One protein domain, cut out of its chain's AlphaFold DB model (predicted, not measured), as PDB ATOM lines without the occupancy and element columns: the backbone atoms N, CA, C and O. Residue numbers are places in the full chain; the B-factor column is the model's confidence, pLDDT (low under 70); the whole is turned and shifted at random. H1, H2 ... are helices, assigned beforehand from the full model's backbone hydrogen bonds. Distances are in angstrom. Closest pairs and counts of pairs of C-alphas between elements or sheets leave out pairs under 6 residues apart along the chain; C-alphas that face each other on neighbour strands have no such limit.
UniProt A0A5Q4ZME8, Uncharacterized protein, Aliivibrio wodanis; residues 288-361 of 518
ATOM      1  N   THR A 288       8.393  -4.397  -2.178       96.38
ATOM      2  CA  THR A 288       8.337  -5.119  -0.898       96.38
ATOM      3  C   THR A 288       8.605  -4.164   0.261       96.38
ATOM      4  O   THR A 288       7.796  -4.044   1.176       96.38
ATOM      5  N   THR A 289       9.675  -3.386   0.150       96.06
ATOM      6  CA  THR A 289      10.056  -2.325   1.080       96.06
ATOM      7  C   THR A 289       8.957  -1.262   1.158       96.06
ATOM      8  O   THR A 289       8.617  -0.793   2.238       96.06
ATOM      9  N   ALA A 290       8.325  -0.906   0.036       96.38
ATOM     10  CA  ALA A 290       7.230   0.063   0.033       96.38
ATOM     11  C   ALA A 290       6.011  -0.414   0.845       96.38
ATOM     12  O   ALA A 290       5.403   0.385   1.561       96.38
ATOM     13  N   LYS A 291       5.683  -1.713   0.787       95.75
ATOM     14  CA  LYS A 291       4.642  -2.319   1.636       95.75
ATOM     15  C   LYS A 291       5.014  -2.246   3.115       95.75
ATOM     16  O   LYS A 291       4.172  -1.881   3.931       95.75
ATOM     17  N   GLU A 292       6.268  -2.519   3.469       95.00
ATOM     18  CA  GLU A 292       6.736  -2.376   4.854       95.00
ATOM     19  C   GLU A 292       6.596  -0.934   5.359       95.00
ATOM     20  O   GLU A 292       6.111  -0.713   6.471       95.00
ATOM     21  N   TRP A 293       6.957   0.060   4.536       96.12
ATOM     22  CA  TRP A 293       6.784   1.474   4.887       96.12
ATOM     23  C   TRP A 293       5.314   1.812   5.114       96.12
ATOM     24  O   TRP A 293       5.001   2.504   6.082       96.12
ATOM     25  N   GLN A 294       4.415   1.312   4.258       95.44
ATOM     26  CA  GLN A 294       2.974   1.510   4.408       95.44
ATOM     27  C   GLN A 294       2.487   0.953   5.750       95.44
ATOM     28  O   GLN A 294       1.798   1.650   6.491       95.44
ATOM     29  N   ILE A 295       2.891  -0.271   6.103       94.19
ATOM     30  CA  ILE A 295       2.512  -0.914   7.367       94.19
ATOM     31  C   ILE A 295       3.049  -0.123   8.565       94.19
ATOM     32  O   ILE A 295       2.320   0.104   9.530       94.19
ATOM     33  N   GLN A 296       4.299   0.344   8.531       93.56
ATOM     34  CA  GLN A 296       4.848   1.151   9.628       93.56
ATOM     35  C   GLN A 296       4.192   2.536   9.734       93.56
ATOM     36  O   GLN A 296       3.934   3.014  10.842       93.56
ATOM     37  N   ALA A 297       3.871   3.169   8.602       92.94
ATOM     38  CA  ALA A 297       3.145   4.434   8.566       92.94
ATOM     39  C   ALA A 297       1.729   4.286   9.149       92.94
ATOM     40  O   ALA A 297       1.318   5.099   9.976       92.94
ATOM     41  N   LEU A 298       1.021   3.211   8.790       92.75
ATOM     42  CA  LEU A 298      -0.284   2.856   9.355       92.75
ATOM     43  C   LEU A 298      -0.200   2.572  10.852       92.75
ATOM     44  O   LEU A 298      -1.017   3.084  11.619       92.75
ATOM     45  N   ASN A 299       0.823   1.826  11.280       92.38
ATOM     46  CA  ASN A 299       1.049   1.563  12.694       92.38
ATOM     47  C   ASN A 299       1.153   2.873  13.488       92.38
ATOM     48  O   ASN A 299       0.499   3.012  14.521       92.38
ATOM     49  N   LYS A 300       1.912   3.857  12.981       88.81
ATOM     50  CA  LYS A 300       2.032   5.194  13.587       88.81
ATOM     51  C   LYS A 300       0.704   5.949  13.573       88.81
ATOM     52  O   LYS A 300       0.328   6.500  14.602       88.81
ATOM     53  N   LEU A 301       0.011   5.964  12.434       89.81
ATOM     54  CA  LEU A 301      -1.251   6.683  12.253       89.81
ATOM     55  C   LEU A 301      -2.275   6.289  13.324       89.81
ATOM     56  O   LEU A 301      -2.771   7.149  14.045       89.81
ATOM     57  N   PHE A 302      -2.525   4.989  13.481       91.25
ATOM     58  CA  PHE A 302      -3.492   4.485  14.458       91.25
ATOM     59  C   PHE A 302      -2.954   4.445  15.890       91.25
ATOM     60  O   PHE A 302      -3.734   4.346  16.826       91.25
ATOM     61  N   LYS A 303      -1.639   4.554  16.114       90.12
ATOM     62  CA  LYS A 303      -1.090   4.640  17.477       90.12
ATOM     63  C   LYS A 303      -1.460   5.951  18.177       90.12
ATOM     64  O   LYS A 303      -1.479   5.979  19.402       90.12
ATOM     65  N   LEU A 304      -1.712   7.020  17.417       84.31
ATOM     66  CA  LEU A 304      -1.968   8.356  17.961       84.31
ATOM     67  C   LEU A 304      -3.406   8.535  18.457       84.31
ATOM     68  O   LEU A 304      -3.588   9.121  19.519       84.31
ATOM     69  N   ASP A 305      -4.401   8.050  17.712       80.81
ATOM     70  CA  ASP A 305      -5.816   8.254  18.043       80.81
ATOM     71  C   ASP A 305      -6.733   7.227  17.351       80.81
ATOM     72  O   ASP A 305      -6.318   6.518  16.427       80.81
ATOM     73  N   TYR A 306      -7.995   7.177  17.780       83.62
ATOM     74  CA  TYR A 306      -9.080   6.500  17.084       83.62
ATOM     75  C   TYR A 306      -9.515   7.326  15.873       83.62
ATOM     76  O   TYR A 306     -10.038   8.431  16.001       83.62
ATOM     77  N   LEU A 307      -9.347   6.765  14.679       81.75
ATOM     78  CA  LEU A 307      -9.792   7.394  13.440       81.75
ATOM     79  C   LEU A 307     -11.052   6.708  12.933       81.75
ATOM     80  O   LEU A 307     -11.118   5.482  12.876       81.75
ATOM     81  N   SER A 308     -12.033   7.493  12.495       81.12
ATOM     82  CA  SER A 308     -13.140   6.949  11.705       81.12
ATOM     83  C   SER A 308     -12.627   6.378  10.375       81.12
ATOM     84  O   SER A 308     -11.591   6.807   9.858       81.12
ATOM     85  N   VAL A 309     -13.372   5.441   9.779       83.38
ATOM     86  CA  VAL A 309     -13.016   4.848   8.475       83.38
ATOM     87  C   VAL A 309     -12.767   5.919   7.395       83.38
ATOM     88  O   VAL A 309     -11.732   5.840   6.728       83.38
ATOM     89  N   PRO A 310     -13.607   6.967   7.237       82.06
ATOM     90  CA  PRO A 310     -13.335   8.034   6.273       82.06
ATOM     91  C   PRO A 310     -12.026   8.792   6.544       82.06
ATOM     92  O   PRO A 310     -11.278   9.062   5.606       82.06
ATOM     93  N   GLN A 311     -11.715   9.097   7.810       82.81
ATOM     94  CA  GLN A 311     -10.475   9.789   8.186       82.81
ATOM     95  C   GLN A 311      -9.242   8.929   7.901       82.81
ATOM     96  O   GLN A 311      -8.290   9.406   7.287       82.81
ATOM     97  N   ALA A 312      -9.275   7.651   8.286       87.62
ATOM     98  CA  ALA A 312      -8.187   6.718   8.020       87.62
ATOM     99  C   ALA A 312      -7.947   6.537   6.514       87.62
ATOM    100  O   ALA A 312      -6.802   6.570   6.059       87.62
ATOM    101  N   ASN A 313      -9.020   6.397   5.729       88.75
ATOM    102  CA  ASN A 313      -8.939   6.298   4.273       88.75
ATOM    103  C   ASN A 313      -8.325   7.558   3.660       88.75
ATOM    104  O   ASN A 313      -7.438   7.457   2.816       88.75
ATOM    105  N   TYR A 314      -8.754   8.735   4.112       85.56
ATOM    106  CA  TYR A 314      -8.215  10.007   3.643       85.56
ATOM    107  C   TYR A 314      -6.713  10.143   3.948       85.56
ATOM    108  O   TYR A 314      -5.926  10.453   3.053       85.56
ATOM    109  N   SER A 315      -6.280   9.829   5.174       88.06
ATOM    110  CA  SER A 315      -4.860   9.857   5.549       88.06
ATOM    111  C   SER A 315      -4.015   8.874   4.734       88.06
ATOM    112  O   SER A 315      -2.925   9.230   4.280       88.06
ATOM    113  N   GLN A 316      -4.520   7.659   4.495       93.50
ATOM    114  CA  GLN A 316      -3.862   6.690   3.615       93.50
ATOM    115  C   GLN A 316      -3.737   7.214   2.186       93.50
ATOM    116  O   GLN A 316      -2.673   7.090   1.590       93.50
ATOM    117  N   GLN A 317      -4.790   7.821   1.635       92.62
ATOM    118  CA  GLN A 317      -4.765   8.369   0.277       92.62
ATOM    119  C   GLN A 317      -3.732   9.481   0.122       92.62
ATOM    120  O   GLN A 317      -3.011   9.486  -0.873       92.62
ATOM    121  N   ILE A 318      -3.603  10.378   1.106       91.38
ATOM    122  CA  ILE A 318      -2.545  11.402   1.108       91.38
ATOM    123  C   ILE A 318      -1.164  10.742   1.045       91.38
ATOM    124  O   ILE A 318      -0.331  11.134   0.226       91.38
ATOM    125  N   TRP A 319      -0.927   9.728   1.879       94.75
ATOM    126  CA  TRP A 319       0.353   9.023   1.914       94.75
ATOM    127  C   TRP A 319       0.633   8.278   0.598       94.75
ATOM    128  O   TRP A 319       1.712   8.420   0.026       94.75
ATOM    129  N   LEU A 320      -0.357   7.557   0.061       95.38
ATOM    130  CA  LEU A 320      -0.269   6.802  -1.196       95.38
ATOM    131  C   LEU A 320      -0.112   7.703  -2.431       95.38
ATOM    132  O   LEU A 320       0.508   7.303  -3.416       95.38
ATOM    133  N   ALA A 321      -0.650   8.923  -2.387       93.88
ATOM    134  CA  ALA A 321      -0.517   9.904  -3.459       93.88
ATOM    135  C   ALA A 321       0.880  10.544  -3.519       93.88
ATOM    136  O   ALA A 321       1.209  11.196  -4.515       93.88
ATOM    137  N   HIS A 322       1.710  10.366  -2.486       94.88
ATOM    138  CA  HIS A 322       3.016  11.001  -2.416       94.88
ATOM    139  C   HIS A 322       3.963  10.480  -3.524       94.88
ATOM    140  O   HIS A 322       4.058   9.264  -3.730       94.88
ATOM    141  N   PRO A 323       4.730  11.355  -4.217       93.12
ATOM    142  CA  PRO A 323       5.588  10.960  -5.342       93.12
ATOM    143  C   PRO A 323       6.589   9.836  -5.038       93.12
ATOM    144  O   PRO A 323       6.915   9.048  -5.919       93.12
ATOM    145  N   ALA A 324       7.048   9.730  -3.787       94.81
ATOM    146  CA  ALA A 324       7.982   8.685  -3.359       94.81
ATOM    147  C   ALA A 324       7.401   7.260  -3.429       94.81
ATOM    148  O   ALA A 324       8.169   6.308  -3.540       94.81
ATOM    149  N   VAL A 325       6.073   7.101  -3.342       95.62
ATOM    150  CA  VAL A 325       5.421   5.779  -3.258       95.62
ATOM    151  C   VAL A 325       4.342   5.534  -4.304       95.62
ATOM    152  O   VAL A 325       4.044   4.379  -4.602       95.62
ATOM    153  N   LYS A 326       3.805   6.589  -4.926       94.25
ATOM    154  CA  LYS A 326       2.731   6.516  -5.930       94.25
ATOM    155  C   LYS A 326       3.000   5.491  -7.042       94.25
ATOM    156  O   LYS A 326       2.085   4.795  -7.480       94.25
ATOM    157  N   HIS A 327       4.250   5.374  -7.490       93.19
ATOM    158  CA  HIS A 327       4.634   4.471  -8.582       93.19
ATOM    159  C   HIS A 327       4.546   2.981  -8.221       93.19
ATOM    160  O   HIS A 327       4.365   2.161  -9.118       93.19
ATOM    161  N   TYR A 328       4.590   2.630  -6.931       94.56
ATOM    162  CA  TYR A 328       4.463   1.243  -6.469       94.56
ATOM    163  C   TYR A 328       3.023   0.719  -6.497       94.56
ATOM    164  O   TYR A 328       2.823  -0.478  -6.313       94.56
ATOM    165  N   LYS A 329       2.026   1.591  -6.740       93.88
ATOM    166  CA  LYS A 329       0.597   1.232  -6.847       93.88
ATOM    167  C   LYS A 329       0.108   0.381  -5.665       93.88
ATOM    168  O   LYS A 329      -0.589  -0.615  -5.849       93.88
ATOM    169  N   LEU A 330       0.509   0.761  -4.454       95.69
ATOM    170  CA  LEU A 330       0.097   0.065  -3.239       95.69
ATOM    171  C   LEU A 330      -1.422   0.216  -3.024       95.69
ATOM    172  O   LEU A 330      -1.961   1.301  -3.268       95.69
ATOM    173  N   PRO A 331      -2.119  -0.845  -2.581       94.81
ATOM    174  CA  PRO A 331      -3.549  -0.781  -2.327       94.81
ATOM    175  C   PRO A 331      -3.839   0.018  -1.056       94.81
ATOM    176  O   PRO A 331      -3.039   0.060  -0.120       94.81
ATOM    177  N   LEU A 332      -5.022   0.621  -1.006       94.19
ATOM    178  CA  LEU A 332      -5.568   1.179   0.222       94.19
ATOM    179  C   LEU A 332      -6.082   0.021   1.086       94.19
ATOM    180  O   LEU A 332      -6.912  -0.757   0.627       94.19
ATOM    181  N   LEU A 333      -5.590  -0.093   2.321       93.88
ATOM    182  CA  LEU A 333      -5.941  -1.196   3.215       93.88
ATOM    183  C   LEU A 333      -7.161  -0.832   4.068       93.88
ATOM    184  O   LEU A 333      -7.170   0.210   4.729       93.88
ATOM    185  N   GLN A 334      -8.177  -1.699   4.081       89.00
ATOM    186  CA  GLN A 334      -9.421  -1.505   4.839       89.00
ATOM    187  C   GLN A 334      -9.844  -2.779   5.570       89.00
ATOM    188  O   GLN A 334      -9.443  -3.883   5.201       89.00
ATOM    189  N   GLY A 335     -10.688  -2.620   6.595       84.75
ATOM    190  CA  GLY A 335     -11.376  -3.735   7.243       84.75
ATOM    191  C   GLY A 335     -10.430  -4.872   7.661       84.75
ATOM    192  O   GLY A 335      -9.380  -4.601   8.250       84.75
ATOM    193  N   PRO A 336     -10.762  -6.140   7.350       85.94
ATOM    194  CA  PRO A 336      -9.922  -7.288   7.695       85.94
ATOM    195  C   PRO A 336      -8.520  -7.248   7.078       85.94
ATOM    196  O   PRO A 336      -7.568  -7.683   7.718       85.94
ATOM    197  N   GLU A 337      -8.365  -6.714   5.862       89.44
ATOM    198  CA  GLU A 337      -7.060  -6.648   5.190       89.44
ATOM    199  C   GLU A 337      -6.087  -5.755   5.954       89.44
ATOM    200  O   GLU A 337      -4.942  -6.142   6.167       89.44
ATOM    201  N   LEU A 338      -6.556  -4.596   6.430       90.88
ATOM    202  CA  LEU A 338      -5.774  -3.712   7.294       90.88
ATOM    203  C   LEU A 338      -5.380  -4.417   8.596       90.88
ATOM    204  O   LEU A 338      -4.214  -4.394   8.982       90.88
ATOM    205  N   LEU A 339      -6.340  -5.057   9.265       89.75
ATOM    206  CA  LEU A 339      -6.107  -5.686  10.566       89.75
ATOM    207  C   LEU A 339      -5.156  -6.882  10.481       89.75
ATOM    208  O   LEU A 339      -4.382  -7.091  11.405       89.75
ATOM    209  N   ASN A 340      -5.155  -7.610   9.363       90.31
ATOM    210  CA  ASN A 340      -4.208  -8.700   9.122       90.31
ATOM    211  C   ASN A 340      -2.760  -8.212   8.942       90.31
ATOM    212  O   ASN A 340      -1.834  -8.991   9.146       90.31
ATOM    213  N   GLN A 341      -2.553  -6.950   8.551       92.25
ATOM    214  CA  GLN A 341      -1.219  -6.354   8.406       92.25
ATOM    215  C   GLN A 341      -0.718  -5.687   9.696       92.25
ATOM    216  O   GLN A 341       0.481  -5.445   9.844       92.25
ATOM    217  N   LEU A 342      -1.617  -5.361  10.628       90.94
ATOM    218  CA  LEU A 342      -1.263  -4.780  11.920       90.94
ATOM    219  C   LEU A 342      -1.009  -5.899  12.933       90.94
ATOM    220  O   LEU A 342      -1.894  -6.680  13.269       90.94
ATOM    221  N   ASP A 343       0.211  -5.964  13.456       86.88
ATOM    222  CA  ASP A 343       0.579  -6.991  14.425       86.88
ATOM    223  C   ASP A 343      -0.015  -6.673  15.811       86.88
ATOM    224  O   ASP A 343       0.386  -5.717  16.485       86.88
ATOM    225  N   ARG A 344      -0.958  -7.512  16.255       87.94
ATOM    226  CA  ARG A 344      -1.620  -7.408  17.564       87.94
ATOM    227  C   ARG A 344      -0.657  -7.567  18.748       87.94
ATOM    228  O   ARG A 344      -0.936  -7.022  19.813       87.94
ATOM    229  N   GLN A 345       0.427  -8.326  18.603       86.44
ATOM    230  CA  GLN A 345       1.407  -8.568  19.664       86.44
ATOM    231  C   GLN A 345       2.476  -7.474  19.703       86.44
ATOM    232  O   GLN A 345       2.802  -6.985  20.784       86.44
ATOM    233  N   GLN A 346       2.997  -7.060  18.545       84.94
ATOM    234  CA  GLN A 346       4.055  -6.046  18.477       84.94
ATOM    235  C   GLN A 346       3.524  -4.612  18.613       84.94
ATOM    236  O   GLN A 346       4.183  -3.772  19.222       84.94
ATOM    237  N   ASN A 347       2.334  -4.317  18.076       87.88
ATOM    238  CA  ASN A 347       1.735  -2.978  18.086       87.88
ATOM    239  C   ASN A 347       0.259  -3.009  18.539       87.88
ATOM    240  O   ASN A 347      -0.632  -2.580  17.797       87.88
ATOM    241  N   PRO A 348      -0.032  -3.454  19.782       91.06
ATOM    242  CA  PRO A 348      -1.400  -3.684  20.251       91.06
ATOM    243  C   PRO A 348      -2.279  -2.430  20.205       91.06
ATOM    244  O   PRO A 348      -3.442  -2.521  19.832       91.06
ATOM    245  N   ILE A 349      -1.737  -1.256  20.551       90.69
ATOM    246  CA  ILE A 349      -2.493   0.010  20.551       90.69
ATOM    247  C   ILE A 349      -3.003   0.326  19.144       90.69
ATOM    248  O   ILE A 349      -4.190   0.570  18.953       90.69
ATOM    249  N   SER A 350      -2.109   0.260  18.158       92.00
ATOM    250  CA  SER A 350      -2.440   0.544  16.763       92.00
ATOM    251  C   SER A 350      -3.486  -0.432  16.226       92.00
ATOM    252  O   SER A 350      -4.492  -0.015  15.653       92.00
ATOM    253  N   TYR A 351      -3.294  -1.728  16.504       92.75
ATOM    254  CA  TYR A 351      -4.253  -2.769  16.153       92.75
ATOM    255  C   TYR A 351      -5.637  -2.483  16.748       92.75
ATOM    256  O   TYR A 351      -6.631  -2.484  16.024       92.75
ATOM    257  N   TRP A 352      -5.723  -2.204  18.053       89.81
ATOM    258  CA  TRP A 352      -7.012  -1.993  18.712       89.81
ATOM    259  C   TRP A 352      -7.701  -0.709  18.256       89.81
ATOM    260  O   TRP A 352      -8.907  -0.741  18.009       89.81
ATOM    261  N   HIS A 353      -6.958   0.380  18.050       90.06
ATOM    262  CA  HIS A 353      -7.507   1.625  17.512       90.06
ATOM    263  C   HIS A 353      -8.063   1.440  16.092       90.06
ATOM    264  O   HIS A 353      -9.188   1.858  15.814       90.06
ATOM    265  N   ALA A 354      -7.336   0.738  15.216       89.19
ATOM    266  CA  ALA A 354      -7.828   0.382  13.885       89.19
ATOM    267  C   ALA A 354      -9.031  -0.578  13.942       89.19
ATOM    268  O   ALA A 354      -9.957  -0.488  13.133       89.19
ATOM    269  N   SER A 355      -9.047  -1.503  14.907       87.06
ATOM    270  CA  SER A 355     -10.136  -2.469  15.070       87.06
ATOM    271  C   SER A 355     -11.427  -1.811  15.559       87.06
ATOM    272  O   SER A 355     -12.504  -2.187  15.106       87.06
ATOM    273  N   ALA A 356     -11.338  -0.793  16.420       81.75
ATOM    274  CA  ALA A 356     -12.496  -0.094  16.964       81.75
ATOM    275  C   ALA A 356     -13.332   0.564  15.857       81.75
ATOM    276  O   ALA A 356     -14.553   0.437  15.847       81.75
ATOM    277  N   ALA A 357     -12.674   1.168  14.866       71.50
ATOM    278  CA  ALA A 357     -13.336   1.737  13.696       71.50
ATOM    279  C   ALA A 357     -14.045   0.685  12.819       71.50
ATOM    280  O   ALA A 357     -14.957   1.024  12.077       71.50
ATOM    281  N   ASN A 358     -13.644  -0.587  12.896       67.94
ATOM    282  CA  ASN A 358     -14.241  -1.666  12.107       67.94
ATOM    283  C   ASN A 358     -15.286  -2.484  12.886       67.94
ATOM    284  O   ASN A 358     -16.230  -2.986  12.282       67.94
ATOM    285  N   PHE A 359     -15.138  -2.621  14.207       64.88
ATOM    286  CA  PHE A 359     -15.954  -3.522  15.032       64.88
ATOM    287  C   PHE A 359     -16.826  -2.825  16.077       64.88
ATOM    288  O   PHE A 359     -17.793  -3.422  16.539       64.88
ATOM    289  N   LEU A 360     -16.507  -1.587  16.464       61.03
ATOM    290  CA  LEU A 360     -17.225  -0.853  17.512       61.03
ATOM    291  C   LEU A 360     -18.125   0.261  16.954       61.03
ATOM    292  O   LEU A 360     -18.663   1.047  17.730       61.03
ATOM    293  N   ILE A 361     -18.325   0.329  15.630       55.88
ATOM    294  CA  ILE A 361     -19.307   1.236  15.020       55.88
ATOM    295  C   ILE A 361     -20.690   0.548  15.009       55.88
ATOM    296  O   ILE A 361     -20.860  -0.445  14.296       55.88
TER     297      ILE A 361
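Overview. This is residues 288 to 361 of the 518 residues of an uncharacterized protein of Aliivibrio wodanis (UniProt A0A5Q4ZME8). The long helix H1 and the shorter H2, which folds back at a slant to it, reach along the body, and H4 lies across the end of H1 near the start of H2. H3 folds into a helical hairpin with H4, and the long stretch of residues 321 to 334 returns from the far end of H2 to H3. The printed part has 74 residues with four named helices, in the order H1, H2, H3, H4, and no named strand; the class is all helix. It is compact, with a radius of gyration of the C-alphas of 11.7 A and spans of 34 by 25 by 20 A.

Arrangement. H1, residues 288 to 304, touches H4, residues 348 to 359, about perpendicular at 82 degrees; the closest C-alphas are those of Lys 303 and Ser 350, 4.4 A apart. H1 touches H4 with residues 299 to 304 alone, and H4 touches H1 with residues 349 to 354 alone. H2, residues 309 to 320, is close to but not clearly touching H1, with the C-alphas of Leu 298 and Gln 316 closest at 7.8 A, at a steep tilt of 41 degrees, opposite ways. H3, residues 335 to 341, touches H4 as a hairpin, at a shallow tilt of 17 degrees, opposite ways; the C-alphas of Gly 335 and Asn 358 come closest, at 6.0 A. H2 and H3 are apart. Every O i to N i+4 pair is within hydrogen-bond range in H2 and H3, against 12 of 13 in H1 and 6 of 8 in H4.

Along the chain. H1 begins at C-alpha 288 (8.337, -5.119, -0.898) and is 25.4 A long. H2 measures 16.1 A, H3 10.6 A and H4 15.5 A. H4 ends at C-alpha 359 (-15.954, -3.522, 15.032).

Size, cuts and confidence. The C-alphas of His 327 and Leu 360 are the two farthest apart, at 34.5 A. The printed part has no cut. The link from H2 to H3 is long, with 14 residues. The mean pLDDT of the printed part is 88.7, and residues 358 to 361 are under 70.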